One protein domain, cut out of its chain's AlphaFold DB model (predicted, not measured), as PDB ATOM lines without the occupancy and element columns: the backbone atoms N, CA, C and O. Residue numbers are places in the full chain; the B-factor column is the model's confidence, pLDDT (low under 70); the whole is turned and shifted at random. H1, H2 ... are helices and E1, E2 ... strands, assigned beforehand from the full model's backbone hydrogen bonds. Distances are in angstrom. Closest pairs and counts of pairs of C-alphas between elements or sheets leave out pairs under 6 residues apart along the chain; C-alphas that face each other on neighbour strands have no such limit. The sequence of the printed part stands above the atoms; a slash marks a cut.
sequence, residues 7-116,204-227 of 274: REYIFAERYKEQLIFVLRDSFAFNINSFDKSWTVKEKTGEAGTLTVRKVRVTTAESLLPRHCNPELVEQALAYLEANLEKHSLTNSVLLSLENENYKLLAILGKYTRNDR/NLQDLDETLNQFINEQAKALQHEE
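This is residues 7 to 116 and 204 to 227 of the 274 residues of an uncharacterized protein of Candidatus Rickettsiella viridis (UniProt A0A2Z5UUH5). A long, strongly twisted hairpin, E2 and E3, reaches well past the helices at its turn, and E1 lies beside E3 nearer the other end, completing a three-stranded sheet. H1 and H2 cover one face there, and beyond them H3 and H4 join H2 in an up-and-down bundle. The printed part has 134 residues, with three named strands and four named helices in the order E1, H1, E2, E3, H2, H3, H4; the class is mixed, and the sheet, E1 - E3 - E2, is antiparallel. It spans 60 by 34 by 21 A and is only just compact, close to loose, with a radius of gyration of the C-alphas of 16.9 A.

E1, residues 8 to 12, neighbours E3, residues 47 to 59, with N 9 and O 57 within hydrogen-bond range at 2.9 A. E2, residues 29 to 41, forms a hairpin with E3, with N 54 and O 34 at 2.8 A. H1, residues 13 to 23, is on the sheet at a height of 8.0 A; E1, H1 and E2 are a split strand-helix-strand unit, with E3 between its strands and a right-handed crossover. H2, residues 70 to 89, is on the same face at a height of 8.8 A, giving two layers. H3, residues 94 to 111, is the hub: it touches H2, closest C-alphas His 87 and Leu 94 at 6.3 A, in a helical hairpin. Residues 105 to 110 alone touch H1, closest C-alphas Leu 23 and Gly 109 at 5.1 A. H4, residues 205 to 226, touches H3, closest C-alphas Tyr 111 and Leu 208 at 6.7 A, at a shallow tilt of 25 degrees, opposite ways. Every O i to N i+4 pair is within hydrogen-bond range in H3 and H4, against 5 of 7 in H1 and 14 of 16 in H2.

E1 begins at C-alpha 8 (24.284, -18.401, -45.144). E2 measures 36.3 A, E3 35.8 A, H2 31.0 A and H4 31.7 A, ending at C-alpha 226 (41.141, -35.143, -58.095).

The C-alphas farthest apart, of Thr 44 and Asn 204, are 60.3 A apart. Residues 117 to 203 are not printed; C-alphas 116 and 204 are 15.7 A apart. No link printed whole is long. Among residues with pLDDT under 70 are 38 to 50 and 85 to 98.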
ATOM      1  N   ARG A   7      22.184 -15.149 -47.976       74.50
ATOM      2  CA  ARG A   7      22.810 -16.471 -48.090       74.50
ATOM      3  C   ARG A   7      23.680 -16.731 -46.867       74.50
ATOM      4  O   ARG A   7      24.412 -15.842 -46.413       74.50
ATOM      5  N   GLU A   8      23.556 -17.937 -46.324       83.12
ATOM      6  CA  GLU A   8      24.284 -18.401 -45.144       83.12
ATOM      7  C   GLU A   8      25.284 -19.488 -45.549       83.12
ATOM      8  O   GLU A   8      24.917 -20.417 -46.260       83.12
ATOM      9  N   TYR A   9      26.513 -19.384 -45.048       85.44
ATOM     10  CA  TYR A   9      27.597 -20.348 -45.251       85.44
ATOM     11  C   TYR A   9      28.058 -20.874 -43.891       85.44
ATOM     12  O   TYR A   9      28.172 -20.104 -42.928       85.44
ATOM     13  N   ILE A  10      28.295 -22.179 -43.775       85.56
ATOM     14  CA  ILE A  10      28.538 -22.863 -42.507       85.56
ATOM     15  C   ILE A  10      29.953 -23.449 -42.468       85.56
ATOM     16  O   ILE A  10      30.301 -24.373 -43.187       85.56
ATOM     17  N   PHE A  11      30.750 -22.995 -41.507       84.44
ATOM     18  CA  PHE A  11      32.128 -23.428 -41.296       84.44
ATOM     19  C   PHE A  11      32.292 -24.166 -39.964       84.44
ATOM     20  O   PHE A  11      31.493 -24.018 -39.033       84.44
ATOM     21  N   ALA A  12      33.359 -24.956 -39.846       81.88
ATOM     22  CA  ALA A  12      33.773 -25.525 -38.566       81.88
ATOM     23  C   ALA A  12      34.258 -24.424 -37.604       81.88
ATOM     24  O   ALA A  12      34.844 -23.428 -38.032       81.88
ATOM     25  N   GLU A  13      34.067 -24.617 -36.294       82.50
ATOM     26  CA  GLU A  13      34.433 -23.604 -35.294       82.50
ATOM     27  C   GLU A  13      35.915 -23.211 -35.316       82.50
ATOM     28  O   GLU A  13      36.230 -22.042 -35.106       82.50
ATOM     29  N   ARG A  14      36.818 -24.141 -35.642       79.81
ATOM     30  CA  ARG A  14      38.261 -23.860 -35.702       79.81
ATOM     31  C   ARG A  14      38.635 -22.711 -36.648       79.81
ATOM     32  O   ARG A  14      39.671 -22.095 -36.444       79.81
ATOM     33  N   TYR A  15      37.785 -22.399 -37.634       80.56
ATOM     34  CA  TYR A  15      38.011 -21.313 -38.595       80.56
ATOM     35  C   TYR A  15      37.461 -19.952 -38.143       80.56
ATOM     36  O   TYR A  15      37.615 -18.950 -38.843       80.56
ATOM     37  N   LYS A  16      36.803 -19.890 -36.977       83.25
ATOM     38  CA  LYS A  16      36.119 -18.689 -36.481       83.25
ATOM     39  C   LYS A  16      37.042 -17.480 -36.415       83.25
ATOM     40  O   LYS A  16      36.677 -16.410 -36.892       83.25
ATOM     41  N   GLU A  17      38.207 -17.640 -35.794       83.00
ATOM     42  CA  GLU A  17      39.116 -16.520 -35.563       83.00
ATOM     43  C   GLU A  17      39.665 -15.966 -36.875       83.00
ATOM     44  O   GLU A  17      39.691 -14.749 -37.041       83.00
ATOM     45  N   GLN A  18      40.017 -16.828 -37.837       83.25
ATOM     46  CA  GLN A  18      40.495 -16.357 -39.138       83.25
ATOM     47  C   GLN A  18      39.376 -15.693 -39.947       83.25
ATOM     48  O   GLN A  18      39.602 -14.630 -40.521       83.25
ATOM     49  N   LEU A  19      38.165 -16.264 -39.956       85.38
ATOM     50  CA  LEU A  19      37.005 -15.659 -40.620       85.38
ATOM     51  C   LEU A  19      36.714 -14.265 -40.056       85.38
ATOM     52  O   LEU A  19      36.558 -13.315 -40.821       85.38
ATOM     53  N   ILE A  20      36.704 -14.121 -38.727       84.50
ATOM     54  CA  ILE A  20      36.533 -12.818 -38.076       84.50
ATOM     55  C   ILE A  20      37.683 -11.893 -38.455       84.50
ATOM     56  O   ILE A  20      37.436 -10.782 -38.898       84.50
ATOM     57  N   PHE A  21      38.933 -12.329 -38.314       84.56
ATOM     58  CA  PHE A  21      40.092 -11.481 -38.570       84.56
ATOM     59  C   PHE A  21      40.108 -10.919 -39.997       84.56
ATOM     60  O   PHE A  21      40.364  -9.731 -40.184       84.56
ATOM     61  N   VAL A  22      39.803 -11.753 -40.990       84.44
ATOM     62  CA  VAL A  22      39.894 -11.383 -42.405       84.44
ATOM     63  C   VAL A  22      38.673 -10.597 -42.886       84.44
ATOM     64  O   VAL A  22      38.824  -9.661 -43.670       84.44
ATOM     65  N   LEU A  23      37.472 -10.939 -42.413       84.88
ATOM     66  CA  LEU A  23      36.223 -10.330 -42.885       84.88
ATOM     67  C   LEU A  23      35.734  -9.163 -42.009       84.88
ATOM     68  O   LEU A  23      34.801  -8.468 -42.403       84.88
ATOM     69  N   ARG A  24      36.360  -8.903 -40.850       79.94
ATOM     70  CA  ARG A  24      35.952  -7.855 -39.886       79.94
ATOM     71  C   ARG A  24      35.806  -6.463 -40.493       79.94
ATOM     72  O   ARG A  24      34.968  -5.689 -40.036       79.94
ATOM     73  N   ASP A  25      36.639  -6.125 -41.472       72.38
ATOM     74  CA  ASP A  25      36.645  -4.795 -42.092       72.38
ATOM     75  C   ASP A  25      35.537  -4.621 -43.152       72.38
ATOM     76  O   ASP A  25      35.405  -3.545 -43.745       72.38
ATOM     77  N   SER A  26      34.728  -5.655 -43.393       79.69
ATOM     78  CA  SER A  26      33.591  -5.614 -44.303       79.69
ATOM     79  C   SER A  26      32.272  -5.631 -43.530       79.69
ATOM     80  O   SER A  26      31.997  -6.514 -42.724       79.69
ATOM     81  N   PHE A  27      31.416  -4.650 -43.816       76.00
ATOM     82  CA  PHE A  27      30.062  -4.557 -43.257       76.00
ATOM     83  C   PHE A  27      29.100  -5.590 -43.849       76.00
ATOM     84  O   PHE A  27      27.991  -5.749 -43.345       76.00
ATOM     85  N   ALA A  28      29.497  -6.266 -44.929       81.62
ATOM     86  CA  ALA A  28      28.647  -7.209 -45.637       81.62
ATOM     87  C   ALA A  28      28.543  -8.574 -44.954       81.62
ATOM     88  O   ALA A  28      27.634  -9.333 -45.285       81.62
ATOM     89  N   PHE A  29      29.437  -8.888 -44.012       84.88
ATOM     90  CA  PHE A  29      29.451 -10.181 -43.338       84.88
ATOM     91  C   PHE A  29      29.007 -10.069 -41.891       84.88
ATOM     92  O   PHE A  29      29.498  -9.244 -41.123       84.88
ATOM     93  N   ASN A  30      28.118 -10.971 -41.497       83.94
ATOM     94  CA  ASN A  30      27.777 -11.190 -40.104       83.94
ATOM     95  C   ASN A  30      28.115 -12.636 -39.727       83.94
ATOM     96  O   ASN A  30      27.605 -13.581 -40.337       83.94
ATOM     97  N   ILE A  31      29.002 -12.784 -38.742       85.12
ATOM     98  CA  ILE A  31      29.621 -14.048 -38.343       85.12
ATOM     99  C   ILE A  31      29.129 -14.423 -36.947       85.12
ATOM    100  O   ILE A  31      29.448 -13.745 -35.973       85.12
ATOM    101  N   ASN A  32      28.394 -15.531 -36.836       85.12
ATOM    102  CA  ASN A  32      27.817 -16.005 -35.576       85.12
ATOM    103  C   ASN A  32      28.164 -17.472 -35.323       85.12
ATOM    104  O   ASN A  32      28.087 -18.298 -36.225       85.12
ATOM    105  N   SER A  33      28.512 -17.824 -34.087       83.50
ATOM    106  CA  SER A  33      28.680 -19.228 -33.691       83.50
ATOM    107  C   SER A  33      27.347 -19.818 -33.243       83.50
ATOM    108  O   SER A  33      26.582 -19.143 -32.560       83.50
ATOM    109  N   PHE A  34      27.091 -21.077 -33.583       81.44
ATOM    110  CA  PHE A  34      25.906 -21.805 -33.138       81.44
ATOM    111  C   PHE A  34      26.230 -23.282 -32.914       81.44
ATOM    112  O   PHE A  34      27.129 -23.835 -33.548       81.44
ATOM    113  N   ASP A  35      25.474 -23.920 -32.031       81.50
ATOM    114  CA  ASP A  35      25.610 -25.346 -31.759       81.50
ATOM    115  C   ASP A  35      24.667 -26.139 -32.662       81.50
ATOM    116  O   ASP A  35      23.492 -25.800 -32.813       81.50
ATOM    117  N   LYS A  36      25.185 -27.202 -33.283       74.69
ATOM    118  CA  LYS A  36      24.389 -28.150 -34.062       74.69
ATOM    119  C   LYS A  36      24.469 -29.511 -33.387       74.69
ATOM    120  O   LYS A  36      25.544 -30.097 -33.296       74.69
ATOM    121  N   SER A  37      23.335 -29.995 -32.898       71.50
ATOM    122  CA  SER A  37      23.223 -31.314 -32.287       71.50
ATOM    123  C   SER A  37      22.715 -32.342 -33.293       71.50
ATOM    124  O   SER A  37      21.821 -32.070 -34.097       71.50
ATOM    125  N   TRP A  38      23.288 -33.539 -33.244       67.12
ATOM    126  CA  TRP A  38      22.812 -34.709 -33.970       67.12
ATOM    127  C   TRP A  38      22.623 -35.863 -33.002       67.12
ATOM    128  O   TRP A  38      23.457 -36.110 -32.133       67.12
ATOM    129  N   THR A  39      21.536 -36.602 -33.178       65.19
ATOM    130  CA  THR A  39      21.332 -37.856 -32.458       65.19
ATOM    131  C   THR A  39      22.119 -38.951 -33.165       65.19
ATOM    132  O   THR A  39      21.812 -39.318 -34.300       65.19
ATOM    133  N   VAL A  40      23.143 -39.469 -32.501       62.78
ATOM    134  CA  VAL A  40      23.931 -40.606 -32.967       62.78
ATOM    135  C   VAL A  40      23.361 -41.852 -32.302       62.78
ATOM    136  O   VAL A  40      23.346 -41.965 -31.080       62.78
ATOM    137  N   LYS A  41      22.865 -42.796 -33.104       57.28
ATOM    138  CA  LYS A  41      22.554 -44.137 -32.598       57.28
ATOM    139  C   LYS A  41      23.856 -44.923 -32.544       57.28
ATOM    140  O   LYS A  41      24.418 -45.236 -33.595       57.28
ATOM    141  N   GLU A  42      24.351 -45.212 -31.347       55.00
ATOM    142  CA  GLU A  42      25.496 -46.103 -31.200       55.00
ATOM    143  C   GLU A  42      25.106 -47.548 -31.536       55.00
ATOM    144  O   GLU A  42      23.944 -47.952 -31.440       55.00
ATOM    145  N   LYS A  43      26.098 -48.364 -31.919       54.69
ATOM    146  CA  LYS A  43      25.909 -49.803 -32.189       54.69
ATOM    147  C   LYS A  43      25.406 -50.588 -30.968       54.69
ATOM    148  O   LYS A  43      24.910 -51.696 -31.132       54.69
ATOM    149  N   THR A  44      25.539 -50.018 -29.776       59.56
ATOM    150  CA  THR A  44      25.088 -50.530 -28.474       59.56
ATOM    151  C   THR A  44      23.598 -50.287 -28.206       59.56
ATOM    152  O   THR A  44      23.063 -50.839 -27.252       59.56
ATOM    153  N   GLY A  45      22.898 -49.518 -29.054       55.69
ATOM    154  CA  GLY A  45      21.466 -49.230 -28.911       55.69
ATOM    155  C   GLY A  45      21.145 -47.982 -28.081       55.69
ATOM    156  O   GLY A  45      19.996 -47.540 -28.087       55.69
ATOM    157  N   GLU A  46      22.140 -47.364 -27.438       55.00
ATOM    158  CA  GLU A  46      21.979 -46.074 -26.766       55.00
ATOM    159  C   GLU A  46      22.076 -44.919 -27.776       55.00
ATOM    160  O   GLU A  46      22.939 -44.875 -28.659       55.00
ATOM    161  N   ALA A  47      21.130 -43.985 -27.683       61.34
ATOM    162  CA  ALA A  47      21.128 -42.771 -28.485       61.34
ATOM    163  C   ALA A  47      21.946 -41.695 -27.760       61.34
ATOM    164  O   ALA A  47      21.474 -41.089 -26.800       61.34
ATOM    165  N   GLY A  48      23.166 -41.448 -28.231       63.47
ATOM    166  CA  GLY A  48      23.969 -40.305 -27.810       63.47
ATOM    167  C   GLY A  48      23.560 -39.047 -28.576       63.47
ATOM    168  O   GLY A  48      23.182 -39.111 -29.746       63.47
ATOM    169  N   THR A  49      23.639 -37.876 -27.946       67.69
ATOM    170  CA  THR A  49      23.542 -36.598 -28.669       67.69
ATOM    171  C   THR A  49      24.943 -36.034 -28.835       67.69
ATOM    172  O   THR A  49      25.597 -35.707 -27.850       67.69
ATOM    173  N   LEU A  50      25.406 -35.925 -30.078       68.81
ATOM    174  CA  LEU A  50      26.658 -35.262 -30.416       68.81
ATOM    175  C   LEU A  50      26.354 -33.809 -30.773       68.81
ATOM    176  O   LEU A  50      25.693 -33.548 -31.778       68.81
ATOM    177  N   THR A  51      26.855 -32.869 -29.979       70.25
ATOM    178  CA  THR A  51      26.774 -31.437 -30.284       70.25
ATOM    179  C   THR A  51      28.109 -30.968 -30.836       70.25
ATOM    180  O   THR A  51      29.128 -31.078 -30.159       70.25
ATOM    181  N   VAL A  52      28.112 -30.433 -32.057       74.31
ATOM    182  CA  VAL A  52      29.290 -29.791 -32.648       74.31
ATOM    183  C   VAL A  52      28.986 -28.336 -32.926       74.31
ATOM    184  O   VAL A  52      27.974 -27.977 -33.533       74.31
ATOM    185  N   ARG A  53      29.910 -27.490 -32.488       79.88
ATOM    186  CA  ARG A  53      29.843 -26.054 -32.677       79.88
ATOM    187  C   ARG A  53      30.276 -25.696 -34.094       79.88
ATOM    188  O   ARG A  53      31.307 -26.150 -34.595       79.88
ATOM    189  N   LYS A  54      29.453 -24.895 -34.763       83.56
ATOM    190  CA  LYS A  54      29.671 -24.406 -36.124       83.56
ATOM    191  C   LYS A  54      29.662 -22.877 -36.142       83.56
ATOM    192  O   LYS A  54      29.189 -22.213 -35.218       83.56
ATOM    193  N   VAL A  55      30.218 -22.306 -37.201       84.50
ATOM    194  CA  VAL A  55      30.254 -20.865 -37.455       84.50
ATOM    195  C   VAL A  55      29.418 -20.592 -38.688       84.50
ATOM    196  O   VAL A  55      29.609 -21.216 -39.720       84.50
ATOM    197  N   ARG A  56      28.482 -19.659 -38.580       86.44
ATOM    198  CA  ARG A  56      27.666 -19.167 -39.681       86.44
ATOM    199  C   ARG A  56      28.236 -17.845 -40.161       86.44
ATOM    200  O   ARG A  56      28.393 -16.933 -39.352       86.44
ATOM    201  N   VAL A  57      28.469 -17.724 -41.458       86.69
ATOM    202  CA  VAL A  57      28.758 -16.458 -42.129       86.69
ATOM    203  C   VAL A  57      27.551 -16.123 -42.989       86.69
ATOM    204  O   VAL A  57      27.199 -16.862 -43.901       86.69
ATOM    205  N   THR A  58      26.886 -15.022 -42.669       86.00
ATOM    206  CA  THR A  58      25.768 -14.501 -43.459       86.00
ATOM    207  C   THR A  58      26.227 -13.301 -44.259       86.00
ATOM    208  O   THR A  58      26.995 -12.477 -43.758       86.00
ATOM    209  N   THR A  59      25.769 -13.229 -45.502       84.44
ATOM    210  CA  THR A  59      26.116 -12.161 -46.441       84.44
ATOM    211  C   THR A  59      24.945 -11.202 -46.609       84.44
ATOM    212  O   THR A  59      23.789 -11.618 -46.654       84.44
ATOM    213  N   ALA A  60      25.242  -9.906 -46.660       81.62
ATOM    214  CA  ALA A  60      24.286  -8.849 -46.949       81.62
ATOM    215  C   ALA A  60      24.736  -8.103 -48.207       81.62
ATOM    216  O   ALA A  60      25.568  -7.197 -48.137       81.62
ATOM    217  N   GLU A  61      24.160  -8.464 -49.353       79.88
ATOM    218  CA  GLU A  61      24.537  -7.920 -50.665       79.88
ATOM    219  C   GLU A  61      24.487  -6.386 -50.702       79.88
ATOM    220  O   GLU A  61      25.417  -5.725 -51.154       79.88
ATOM    221  N   SER A  62      23.443  -5.796 -50.113       74.31
ATOM    222  CA  SER A  62      23.272  -4.335 -50.046       74.31
ATOM    223  C   SER A  62      24.408  -3.577 -49.335       74.31
ATOM    224  O   SER A  62      24.517  -2.357 -49.489       74.31
ATOM    225  N   LEU A  63      25.239  -4.282 -48.561       74.75
ATOM    226  CA  LEU A  63      26.374  -3.742 -47.815       74.75
ATOM    227  C   LEU A  63      27.725  -4.079 -48.461       74.75
ATOM    228  O   LEU A  63      28.742  -3.558 -48.002       74.75
ATOM    229  N   LEU A  64      27.756  -4.900 -49.519       78.06
ATOM    230  CA  LEU A  64      28.980  -5.182 -50.271       78.06
ATOM    231  C   LEU A  64      29.488  -3.913 -50.952       78.06
ATOM    232  O   LEU A  64      28.661  -3.166 -51.490       78.06
ATOM    233  N   PRO A  65      30.810  -3.653 -50.955       74.56
ATOM    234  CA  PRO A  65      31.386  -2.537 -51.694       74.56
ATOM    235  C   PRO A  65      30.905  -2.509 -53.147       74.56
ATOM    236  O   PRO A  65      30.703  -3.551 -53.760       74.56
ATOM    237  N   ARG A  66      30.743  -1.315 -53.727       72.06
ATOM    238  CA  ARG A  66      30.183  -1.163 -55.086       72.06
ATOM    239  C   ARG A  66      30.988  -1.854 -56.181       72.06
ATOM    240  O   ARG A  66      30.433  -2.169 -57.223       72.06
ATOM    241  N   HIS A  67      32.284  -2.012 -55.960       71.94
ATOM    242  CA  HIS A  67      33.178  -2.686 -56.889       71.94
ATOM    243  C   HIS A  67      33.117  -4.206 -56.796       71.94
ATOM    244  O   HIS A  67      33.705  -4.876 -57.631       71.94
ATOM    245  N   CYS A  68      32.471  -4.752 -55.767       75.62
ATOM    246  CA  CYS A  68      32.365  -6.190 -55.609       75.62
ATOM    247  C   CYS A  68      31.254  -6.733 -56.503       75.62
ATOM    248  O   CYS A  68      30.108  -6.294 -56.404       75.62
ATOM    249  N   ASN A  69      31.572  -7.747 -57.301       81.88
ATOM    250  CA  ASN A  69      30.574  -8.608 -57.903       81.88
ATOM    251  C   ASN A  69      30.042  -9.571 -56.820       81.88
ATOM    252  O   ASN A  69      30.821 -10.377 -56.293       81.88
ATOM    253  N   PRO A  70      28.744  -9.511 -56.469       82.38
ATOM    254  CA  PRO A  70      28.172 -10.374 -55.441       82.38
ATOM    255  C   PRO A  70      28.310 -11.860 -55.783       82.38
ATOM    256  O   PRO A  70      28.607 -12.657 -54.895       82.38
ATOM    257  N   GLU A  71      28.210 -12.234 -57.061       84.25
ATOM    258  CA  GLU A  71      28.328 -13.629 -57.494       84.25
ATOM    259  C   GLU A  71      29.716 -14.210 -57.192       84.25
ATOM    260  O   GLU A  71      29.822 -15.360 -56.770       84.25
ATOM    261  N   LEU A  72      30.785 -13.417 -57.334       83.31
ATOM    262  CA  LEU A  72      32.152 -13.863 -57.031       83.31
ATOM    263  C   LEU A  72      32.370 -14.068 -55.534       83.31
ATOM    264  O   LEU A  72      33.029 -15.023 -55.121       83.31
ATOM    265  N   VAL A  73      31.797 -13.186 -54.714       85.62
ATOM    266  CA  VAL A  73      31.840 -13.311 -53.252       85.62
ATOM    267  C   VAL A  73      31.124 -14.584 -52.811       85.62
ATOM    268  O   VAL A  73      31.636 -15.325 -51.973       85.62
ATOM    269  N   GLU A  74      29.961 -14.864 -53.400       86.06
ATOM    270  CA  GLU A  74      29.203 -16.078 -53.118       86.06
ATOM    271  C   GLU A  74      29.941 -17.344 -53.560       86.06
ATOM    272  O   GLU A  74      30.037 -18.294 -52.786       86.06
ATOM    273  N   GLN A  75      30.516 -17.351 -54.765       84.31
ATOM    274  CA  GLN A  75      31.299 -18.482 -55.265       84.31
ATOM    275  C   GLN A  75      32.520 -18.761 -54.382       84.31
ATOM    276  O   GLN A  75      32.765 -19.915 -54.029       84.31
ATOM    277  N   ALA A  76      33.251 -17.722 -53.963       85.06
ATOM    278  CA  ALA A  76      34.398 -17.868 -53.069       85.06
ATOM    279  C   ALA A  76      33.997 -18.450 -51.702       85.06
ATOM    280  O   ALA A  76      34.688 -19.321 -51.174       85.06
ATOM    281  N   LEU A  77      32.876 -18.001 -51.128       86.75
ATOM    282  CA  LEU A  77      32.385 -18.518 -49.846       86.75
ATOM    283  C   LEU A  77      31.866 -19.952 -49.947       86.75
ATOM    284  O   LEU A  77      32.204 -20.765 -49.089       86.75
ATOM    285  N   ALA A  78      31.109 -20.275 -50.999       84.50
ATOM    286  CA  ALA A  78      30.638 -21.633 -51.264       84.50
ATOM    287  C   ALA A  78      31.812 -22.603 -51.444       84.50
ATOM    288  O   ALA A  78      31.795 -23.724 -50.935       84.50
ATOM    289  N   TYR A  79      32.863 -22.150 -52.132       82.25
ATOM    290  CA  TYR A  79      34.086 -22.913 -52.318       82.25
ATOM    291  C   TYR A  79      34.801 -23.190 -50.990       82.25
ATOM    292  O   TYR A  79      35.134 -24.336 -50.680       82.25
ATOM    293  N   LEU A  80      35.000 -22.143 -50.182       83.94
ATOM    294  CA  LEU A  80      35.615 -22.268 -48.863       83.94
ATOM    295  C   LEU A  80      34.808 -23.209 -47.960       83.94
ATOM    296  O   LEU A  80      35.400 -24.032 -47.272       83.94
ATOM    297  N   GLU A  81      33.477 -23.119 -47.968       84.44
ATOM    298  CA  GLU A  81      32.606 -24.014 -47.197       84.44
ATOM    299  C   GLU A  81      32.793 -25.478 -47.622       84.44
ATOM    300  O   GLU A  81      33.097 -26.331 -46.784       84.44
ATOM    301  N   ALA A  82      32.700 -25.761 -48.926       79.94
ATOM    302  CA  ALA A  82      32.802 -27.117 -49.460       79.94
ATOM    303  C   ALA A  82      34.166 -27.772 -49.174       79.94
ATOM    304  O   ALA A  82      34.235 -28.953 -48.819       79.94
ATOM    305  N   ASN A  83      35.255 -27.014 -49.299       74.44
ATOM    306  CA  ASN A  83      36.602 -27.552 -49.125       74.44
ATOM    307  C   ASN A  83      37.035 -27.659 -47.667       74.44
ATOM    308  O   ASN A  83      37.668 -28.646 -47.281       74.44
ATOM    309  N   LEU A  84      36.686 -26.681 -46.831       72.88
ATOM    310  CA  LEU A  84      37.029 -26.733 -45.411       72.88
ATOM    311  C   LEU A  84      36.264 -27.855 -44.686       72.88
ATOM    312  O   LEU A  84      36.765 -28.374 -43.685       72.88
ATOM    313  N   GLU A  85      35.100 -28.275 -45.201       67.00
ATOM    314  CA  GLU A  85      34.371 -29.446 -44.696       67.00
ATOM    315  C   GLU A  85      34.981 -30.777 -45.188       67.00
ATOM    316  O   GLU A  85      35.167 -31.691 -44.381       67.00
ATOM    317  N   LYS A  86      35.381 -30.886 -46.466       62.50
ATOM    318  CA  LYS A  86      35.952 -32.126 -47.040       62.50
ATOM    319  C   LYS A  86      37.334 -32.500 -46.493       62.50
ATOM    320  O   LYS A  86      37.586 -33.676 -46.237       62.50
ATOM    321  N   HIS A  87      38.229 -31.534 -46.285       56.97
ATOM    322  CA  HIS A  87      39.635 -31.824 -45.958       56.97
ATOM    323  C   HIS A  87      39.925 -32.009 -44.462       56.97
ATOM    324  O   HIS A  87      41.066 -32.232 -44.076       56.97
ATOM    325  N   SER A  88      38.912 -32.014 -43.591       53.09
ATOM    326  CA  SER A  88      39.093 -32.255 -42.150       53.09
ATOM    327  C   SER A  88      39.559 -33.682 -41.777       53.09
ATOM    328  O   SER A  88      39.674 -33.974 -40.587       53.09
ATOM    329  N   LEU A  89      39.782 -34.580 -42.741       53.66
ATOM    330  CA  LEU A  89      39.911 -36.026 -42.506       53.66
ATOM    331  C   LEU A  89      41.284 -36.638 -42.864       53.66
ATOM    332  O   LEU A  89      41.481 -37.821 -42.592       53.66
ATOM    333  N   THR A  90      42.253 -35.887 -43.413       52.78
ATOM    334  CA  THR A  90      43.517 -36.475 -43.927       52.78
ATOM    335  C   THR A  90      44.769 -35.630 -43.637       52.78
ATOM    336  O   THR A  90      45.019 -34.609 -44.269       52.78
ATOM    337  N   ASN A  91      45.600 -36.093 -42.694       52.22
ATOM    338  CA  ASN A  91      46.642 -35.313 -41.998       52.22
ATOM    339  C   ASN A  91      47.833 -34.773 -42.825       52.22
ATOM    340  O   ASN A  91      48.540 -33.906 -42.320       52.22
ATOM    341  N   SER A  92      48.107 -35.247 -44.047       51.34
ATOM    342  CA  SER A  92      49.315 -34.838 -44.803       51.34
ATOM    343  C   SER A  92      49.050 -33.885 -45.975       51.34
ATOM    344  O   SER A  92      49.885 -33.034 -46.262       51.34
ATOM    345  N   VAL A  93      47.880 -33.978 -46.613       56.69
ATOM    346  CA  VAL A  93      47.422 -33.068 -47.687       56.69
ATOM    347  C   VAL A  93      46.778 -31.794 -47.107       56.69
ATOM    348  O   VAL A  93      46.650 -30.770 -47.777       56.69
ATOM    349  N   LEU A  94      46.440 -31.833 -45.815       53.88
ATOM    350  CA  LEU A  94      45.785 -30.765 -45.062       53.88
ATOM    351  C   LEU A  94      46.558 -29.437 -45.090       53.88
ATOM    352  O   LEU A  94      45.952 -28.392 -45.282       53.88
ATOM    353  N   LEU A  95      47.890 -29.459 -44.967       58.91
ATOM    354  CA  LEU A  95      48.688 -28.233 -44.812       58.91
ATOM    355  C   LEU A  95      48.803 -27.391 -46.095       58.91
ATOM    356  O   LEU A  95      48.842 -26.161 -46.019       58.91
ATOM    357  N   SER A  96      48.871 -28.013 -47.279       55.06
ATOM    358  CA  SER A  96      48.933 -27.271 -48.549       55.06
ATOM    359  C   SER A  96      47.570 -26.687 -48.917       55.06
ATOM    360  O   SER A  96      47.486 -25.509 -49.255       55.06
ATOM    361  N   LEU A  97      46.503 -27.475 -48.758       58.44
ATOM    362  CA  LEU A  97      45.128 -27.045 -49.024       58.44
ATOM    363  C   LEU A  97      44.621 -26.017 -48.007       58.44
ATOM    364  O   LEU A  97      43.921 -25.079 -48.382       58.44
ATOM    365  N   GLU A  98      45.011 -26.120 -46.734       65.06
ATOM    366  CA  GLU A  98      44.728 -25.068 -45.755       65.06
ATOM    367  C   GLU A  98      45.381 -23.750 -46.159       65.06
ATOM    368  O   GLU A  98      44.712 -22.720 -46.165       65.06
ATOM    369  N   ASN A  99      46.645 -23.771 -46.589       70.69
ATOM    370  CA  ASN A  99      47.322 -22.566 -47.060       70.69
ATOM    371  C   ASN A  99      46.633 -21.932 -48.275       70.69
ATOM    372  O   ASN A  99      46.568 -20.705 -48.370       70.69
ATOM    373  N   GLU A 100      46.101 -22.731 -49.196       75.75
ATOM    374  CA  GLU A 100      45.362 -22.222 -50.352       75.75
ATOM    375  C   GLU A 100      43.989 -21.655 -49.979       75.75
ATOM    376  O   GLU A 100      43.633 -20.567 -50.438       75.75
ATOM    377  N   ASN A 101      43.259 -22.310 -49.075       77.19
ATOM    378  CA  ASN A 101      41.997 -21.793 -48.549       77.19
ATOM    379  C   ASN A 101      42.206 -20.494 -47.750       77.19
ATOM    380  O   ASN A 101      41.430 -19.548 -47.888       77.19
ATOM    381  N   TYR A 102      43.288 -20.389 -46.971       79.06
ATOM    382  CA  TYR A 102      43.638 -19.149 -46.272       79.06
ATOM    383  C   TYR A 102      44.017 -18.025 -47.238       79.06
ATOM    384  O   TYR A 102      43.649 -16.873 -47.001       79.06
ATOM    385  N   LYS A 103      44.710 -18.336 -48.343       81.44
ATOM    386  CA  LYS A 103      44.988 -17.356 -49.403       81.44
ATOM    387  C   LYS A 103      43.696 -16.852 -50.039       81.44
ATOM    388  O   LYS A 103      43.528 -15.639 -50.137       81.44
ATOM    389  N   LEU A 104      42.778 -17.750 -50.407       84.31
ATOM    390  CA  LEU A 104      41.483 -17.368 -50.975       84.31
ATOM    391  C   LEU A 104      40.684 -16.499 -49.997       84.31
ATOM    392  O   LEU A 104      40.191 -15.441 -50.384       84.31
ATOM    393  N   LEU A 105      40.630 -16.879 -48.718       85.12
ATOM    394  CA  LEU A 105      39.974 -16.082 -47.683       85.12
ATOM    395  C   LEU A 105      40.612 -14.688 -47.559       85.12
ATOM    396  O   LEU A 105      39.898 -13.689 -47.515       85.12
ATOM    397  N   ALA A 106      41.944 -14.591 -47.555       83.62
ATOM    398  CA  ALA A 106      42.660 -13.317 -47.487       83.62
ATOM    399  C   ALA A 106      42.407 -12.418 -48.710       83.62
ATOM    400  O   ALA A 106      42.267 -11.202 -48.555       83.62
ATOM    401  N   ILE A 107      42.340 -12.994 -49.915       83.25
ATOM    402  CA  ILE A 107      41.975 -12.268 -51.142       83.25
ATOM    403  C   ILE A 107      40.531 -11.776 -51.028       83.25
ATOM    404  O   ILE A 107      40.282 -10.595 -51.257       83.25
ATOM    405  N   LEU A 108      39.610 -12.633 -50.580       84.56
ATOM    406  CA  LEU A 108      38.209 -12.278 -50.377       84.56
ATOM    407  C   LEU A 108      38.046 -11.122 -49.380       84.56
ATOM    408  O   LEU A 108      37.306 -10.178 -49.650       84.56
ATOM    409  N   GLY A 109      38.770 -11.140 -48.259       82.56
ATOM    410  CA  GLY A 109      38.742 -10.050 -47.278       82.56
ATOM    411  C   GLY A 109      39.280  -8.726 -47.826       82.56
ATOM    412  O   GLY A 109      38.734  -7.666 -47.530       82.56
ATOM    413  N   LYS A 110      40.316  -8.767 -48.673       82.81
ATOM    414  CA  LYS A 110      40.813  -7.567 -49.371       82.81
ATOM    415  C   LYS A 110      39.812  -7.058 -50.404       82.81
ATOM    416  O   LYS A 110      39.590  -5.853 -50.472       82.81
ATOM    417  N   TYR A 111      39.219  -7.967 -51.172       79.56
ATOM    418  CA  TYR A 111      38.247  -7.667 -52.216       79.56
ATOM    419  C   TYR A 111      37.003  -6.988 -51.648       79.56
ATOM    420  O   TYR A 111      36.585  -5.935 -52.119       79.56
ATOM    421  N   THR A 112      36.479  -7.530 -50.554       82.00
ATOM    422  CA  THR A 112      35.245  -7.068 -49.904       82.00
ATOM    423  C   THR A 112      35.458  -5.971 -48.866       82.00
ATOM    424  O   THR A 112      34.529  -5.618 -48.130       82.00
ATOM    425  N   ARG A 113      36.669  -5.408 -48.798       81.81
ATOM    426  CA  ARG A 113      36.997  -4.330 -47.871       81.81
ATOM    427  C   ARG A 113      36.263  -3.054 -48.263       81.81
ATOM    428  O   ARG A 113      36.329  -2.608 -49.408       81.81
ATOM    429  N   ASN A 114      35.604  -2.435 -47.290       71.81
ATOM    430  CA  ASN A 114      34.915  -1.174 -47.515       71.81
ATOM    431  C   ASN A 114      35.889  -0.011 -47.703       71.81
ATOM    432  O   ASN A 114      36.910   0.106 -47.017       71.81
ATOM    433  N   ASP A 115      35.518   0.894 -48.602       70.69
ATOM    434  CA  ASP A 115      36.260   2.116 -48.861       70.69
ATOM    435  C   ASP A 115      36.205   3.065 -47.652       70.69
ATOM    436  O   ASP A 115      35.245   3.089 -46.875       70.69
ATOM    437  N   ARG A 116      37.227   3.918 -47.497       65.88
ATOM    438  CA  ARG A 116      37.286   4.882 -46.377       65.88
ATOM    439  C   ARG A 116      36.059   5.802 -46.307       65.88
ATOM    440  O   ARG A 116      35.683   6.213 -45.213       65.88
ATOM    441  N   ASN A 204      43.143  -0.631 -59.310       55.56
ATOM    442  CA  ASN A 204      43.601  -1.997 -59.022       55.56
ATOM    443  C   ASN A 204      42.414  -2.986 -58.859       55.56
ATOM    444  O   ASN A 204      42.593  -4.077 -58.322       55.56
ATOM    445  N   LEU A 205      41.178  -2.607 -59.221       61.28
ATOM    446  CA  LEU A 205      40.008  -3.485 -59.048       61.28
ATOM    447  C   LEU A 205      39.926  -4.596 -60.080       61.28
ATOM    448  O   LEU A 205      39.634  -5.718 -59.694       61.28
ATOM    449  N   GLN A 206      40.175  -4.283 -61.355       64.94
ATOM    450  CA  GLN A 206      40.178  -5.290 -62.418       64.94
ATOM    451  C   GLN A 206      41.202  -6.380 -62.113       64.94
ATOM    452  O   GLN A 206      40.860  -7.553 -62.158       64.94
ATOM    453  N   ASP A 207      42.396  -5.998 -61.659       67.06
ATOM    454  CA  ASP A 207      43.421  -6.948 -61.226       67.06
ATOM    455  C   ASP A 207      42.939  -7.832 -60.063       67.06
ATOM    456  O   ASP A 207      43.258  -9.018 -60.015       67.06
ATOM    457  N   LEU A 208      42.155  -7.291 -59.119       68.50
ATOM    458  CA  LEU A 208      41.599  -8.067 -58.003       68.50
ATOM    459  C   LEU A 208      40.439  -8.978 -58.429       68.50
ATOM    460  O   LEU A 208      40.376 -10.111 -57.956       68.50
ATOM    461  N   ASP A 209      39.551  -8.497 -59.301       71.69
ATOM    462  CA  ASP A 209      38.471  -9.278 -59.914       71.69
ATOM    463  C   ASP A 209      39.048 -10.451 -60.705       71.69
ATOM    464  O   ASP A 209      38.617 -11.591 -60.530       71.69
ATOM    465  N   GLU A 210      40.054 -10.186 -61.540       76.81
ATOM    466  CA  GLU A 210      40.762 -11.198 -62.315       76.81
ATOM    467  C   GLU A 210      41.519 -12.164 -61.410       76.81
ATOM    468  O   GLU A 210      41.405 -13.369 -61.606       76.81
ATOM    469  N   THR A 211      42.218 -11.679 -60.378       75.12
ATOM    470  CA  THR A 211      42.924 -12.547 -59.420       75.12
ATOM    471  C   THR A 211      41.949 -13.460 -58.679       75.12
ATOM    472  O   THR A 211      42.227 -14.647 -58.517       75.12
ATOM    473  N   LEU A 212      40.803 -12.936 -58.230       75.38
ATOM    474  CA  LEU A 212      39.793 -13.721 -57.522       75.38
ATOM    475  C   LEU A 212      39.144 -14.749 -58.459       75.38
ATOM    476  O   LEU A 212      39.042 -15.919 -58.096       75.38
ATOM    477  N   ASN A 213      38.784 -14.345 -59.680       78.81
ATOM    478  CA  ASN A 213      38.262 -15.254 -60.700       78.81
ATOM    479  C   ASN A 213      39.268 -16.336 -61.097       78.81
ATOM    480  O   ASN A 213      38.894 -17.498 -61.237       78.81
ATOM    481  N   GLN A 214      40.537 -15.980 -61.298       79.38
ATOM    482  CA  GLN A 214      41.595 -16.933 -61.627       79.38
ATOM    483  C   GLN A 214      41.774 -17.935 -60.494       79.38
ATOM    484  O   GLN A 214      41.731 -19.132 -60.760       79.38
ATOM    485  N   PHE A 215      41.849 -17.477 -59.241       75.81
ATOM    486  CA  PHE A 215      41.961 -18.378 -58.095       75.81
ATOM    487  C   PHE A 215      40.771 -19.329 -57.996       75.81
ATOM    488  O   PHE A 215      40.984 -20.528 -57.865       75.81
ATOM    489  N   ILE A 216      39.530 -18.834 -58.101       73.25
ATOM    490  CA  ILE A 216      38.327 -19.682 -58.059       73.25
ATOM    491  C   ILE A 216      38.364 -20.723 -59.189       73.25
ATOM    492  O   ILE A 216      38.098 -21.900 -58.951       73.25
ATOM    493  N   ASN A 217      38.736 -20.321 -60.406       76.88
ATOM    494  CA  ASN A 217      38.768 -21.212 -61.566       76.88
ATOM    495  C   ASN A 217      39.915 -22.234 -61.527       76.88
ATOM    496  O   ASN A 217      39.716 -23.383 -61.917       76.88
ATOM    497  N   GLU A 218      41.112 -21.847 -61.084       75.31
ATOM    498  CA  GLU A 218      42.257 -22.753 -60.911       75.31
ATOM    499  C   GLU A 218      41.953 -23.819 -59.863       75.31
ATOM    500  O   GLU A 218      42.173 -25.009 -60.085       75.31
ATOM    501  N   GLN A 219      41.351 -23.394 -58.762       66.88
ATOM    502  CA  GLN A 219      40.946 -24.257 -57.670       66.88
ATOM    503  C   GLN A 219      39.772 -25.180 -58.051       66.88
ATOM    504  O   GLN A 219      39.817 -26.383 -57.791       66.88
ATOM    505  N   ALA A 220      38.774 -24.680 -58.788       64.31
ATOM    506  CA  ALA A 220      37.704 -25.509 -59.349       64.31
ATOM    507  C   ALA A 220      38.229 -26.558 -60.350       64.31
ATOM    508  O   ALA A 220      37.750 -27.694 -60.367       64.31
ATOM    509  N   LYS A 221      39.238 -26.214 -61.164       65.38
ATOM    510  CA  LYS A 221      39.911 -27.164 -62.067       65.38
ATOM    511  C   LYS A 221      40.739 -28.204 -61.308       65.38
ATOM    512  O   LYS A 221      40.747 -29.363 -61.717       65.38
ATOM    513  N   ALA A 222      41.400 -27.822 -60.213       58.50
ATOM    514  CA  ALA A 222      42.148 -28.750 -59.363       58.50
ATOM    515  C   ALA A 222      41.234 -29.829 -58.751       58.50
ATOM    516  O   ALA A 222      41.564 -31.014 -58.796       58.50
ATOM    517  N   LEU A 223      40.031 -29.449 -58.306       54.59
ATOM    518  CA  LEU A 223      39.013 -30.387 -57.810       54.59
ATOM    519  C   LEU A 223      38.479 -31.345 -58.884       54.59
ATOM    520  O   LEU A 223      38.259 -32.519 -58.599       54.59
ATOM    521  N   GLN A 224      38.308 -30.884 -60.128       53.41
ATOM    522  CA  GLN A 224      37.911 -31.761 -61.242       53.41
ATOM    523  C   GLN A 224      39.011 -32.762 -61.630       53.41
ATOM    524  O   GLN A 224      38.720 -33.805 -62.219       53.41
ATOM    525  N   HIS A 225      40.274 -32.464 -61.312       46.22
ATOM    526  CA  HIS A 225      41.385 -33.384 -61.535       46.22
ATOM    527  C   HIS A 225      41.525 -34.445 -60.434       46.22
ATOM    528  O   HIS A 225      41.885 -35.576 -60.762       46.22
ATOM    529  N   GLU A 226      41.177 -34.142 -59.177       46.19
ATOM    530  CA  GLU A 226      41.141 -35.143 -58.095       46.19
ATOM    531  C   GLU A 226      40.008 -36.171 -58.265       46.19
ATOM    532  O   GLU A 226      40.193 -37.339 -57.931       46.19
ATOM    533  N   GLU A 227      38.872 -35.795 -58.862       41.97
ATOM    534  CA  GLU A 227      37.751 -36.722 -59.116       41.97
ATOM    535  C   GLU A 227      38.060 -37.774 -60.207       41.97
ATOM    536  O   GLU A 227      37.343 -38.763 -60.354       41.97
TER     537      GLU A 227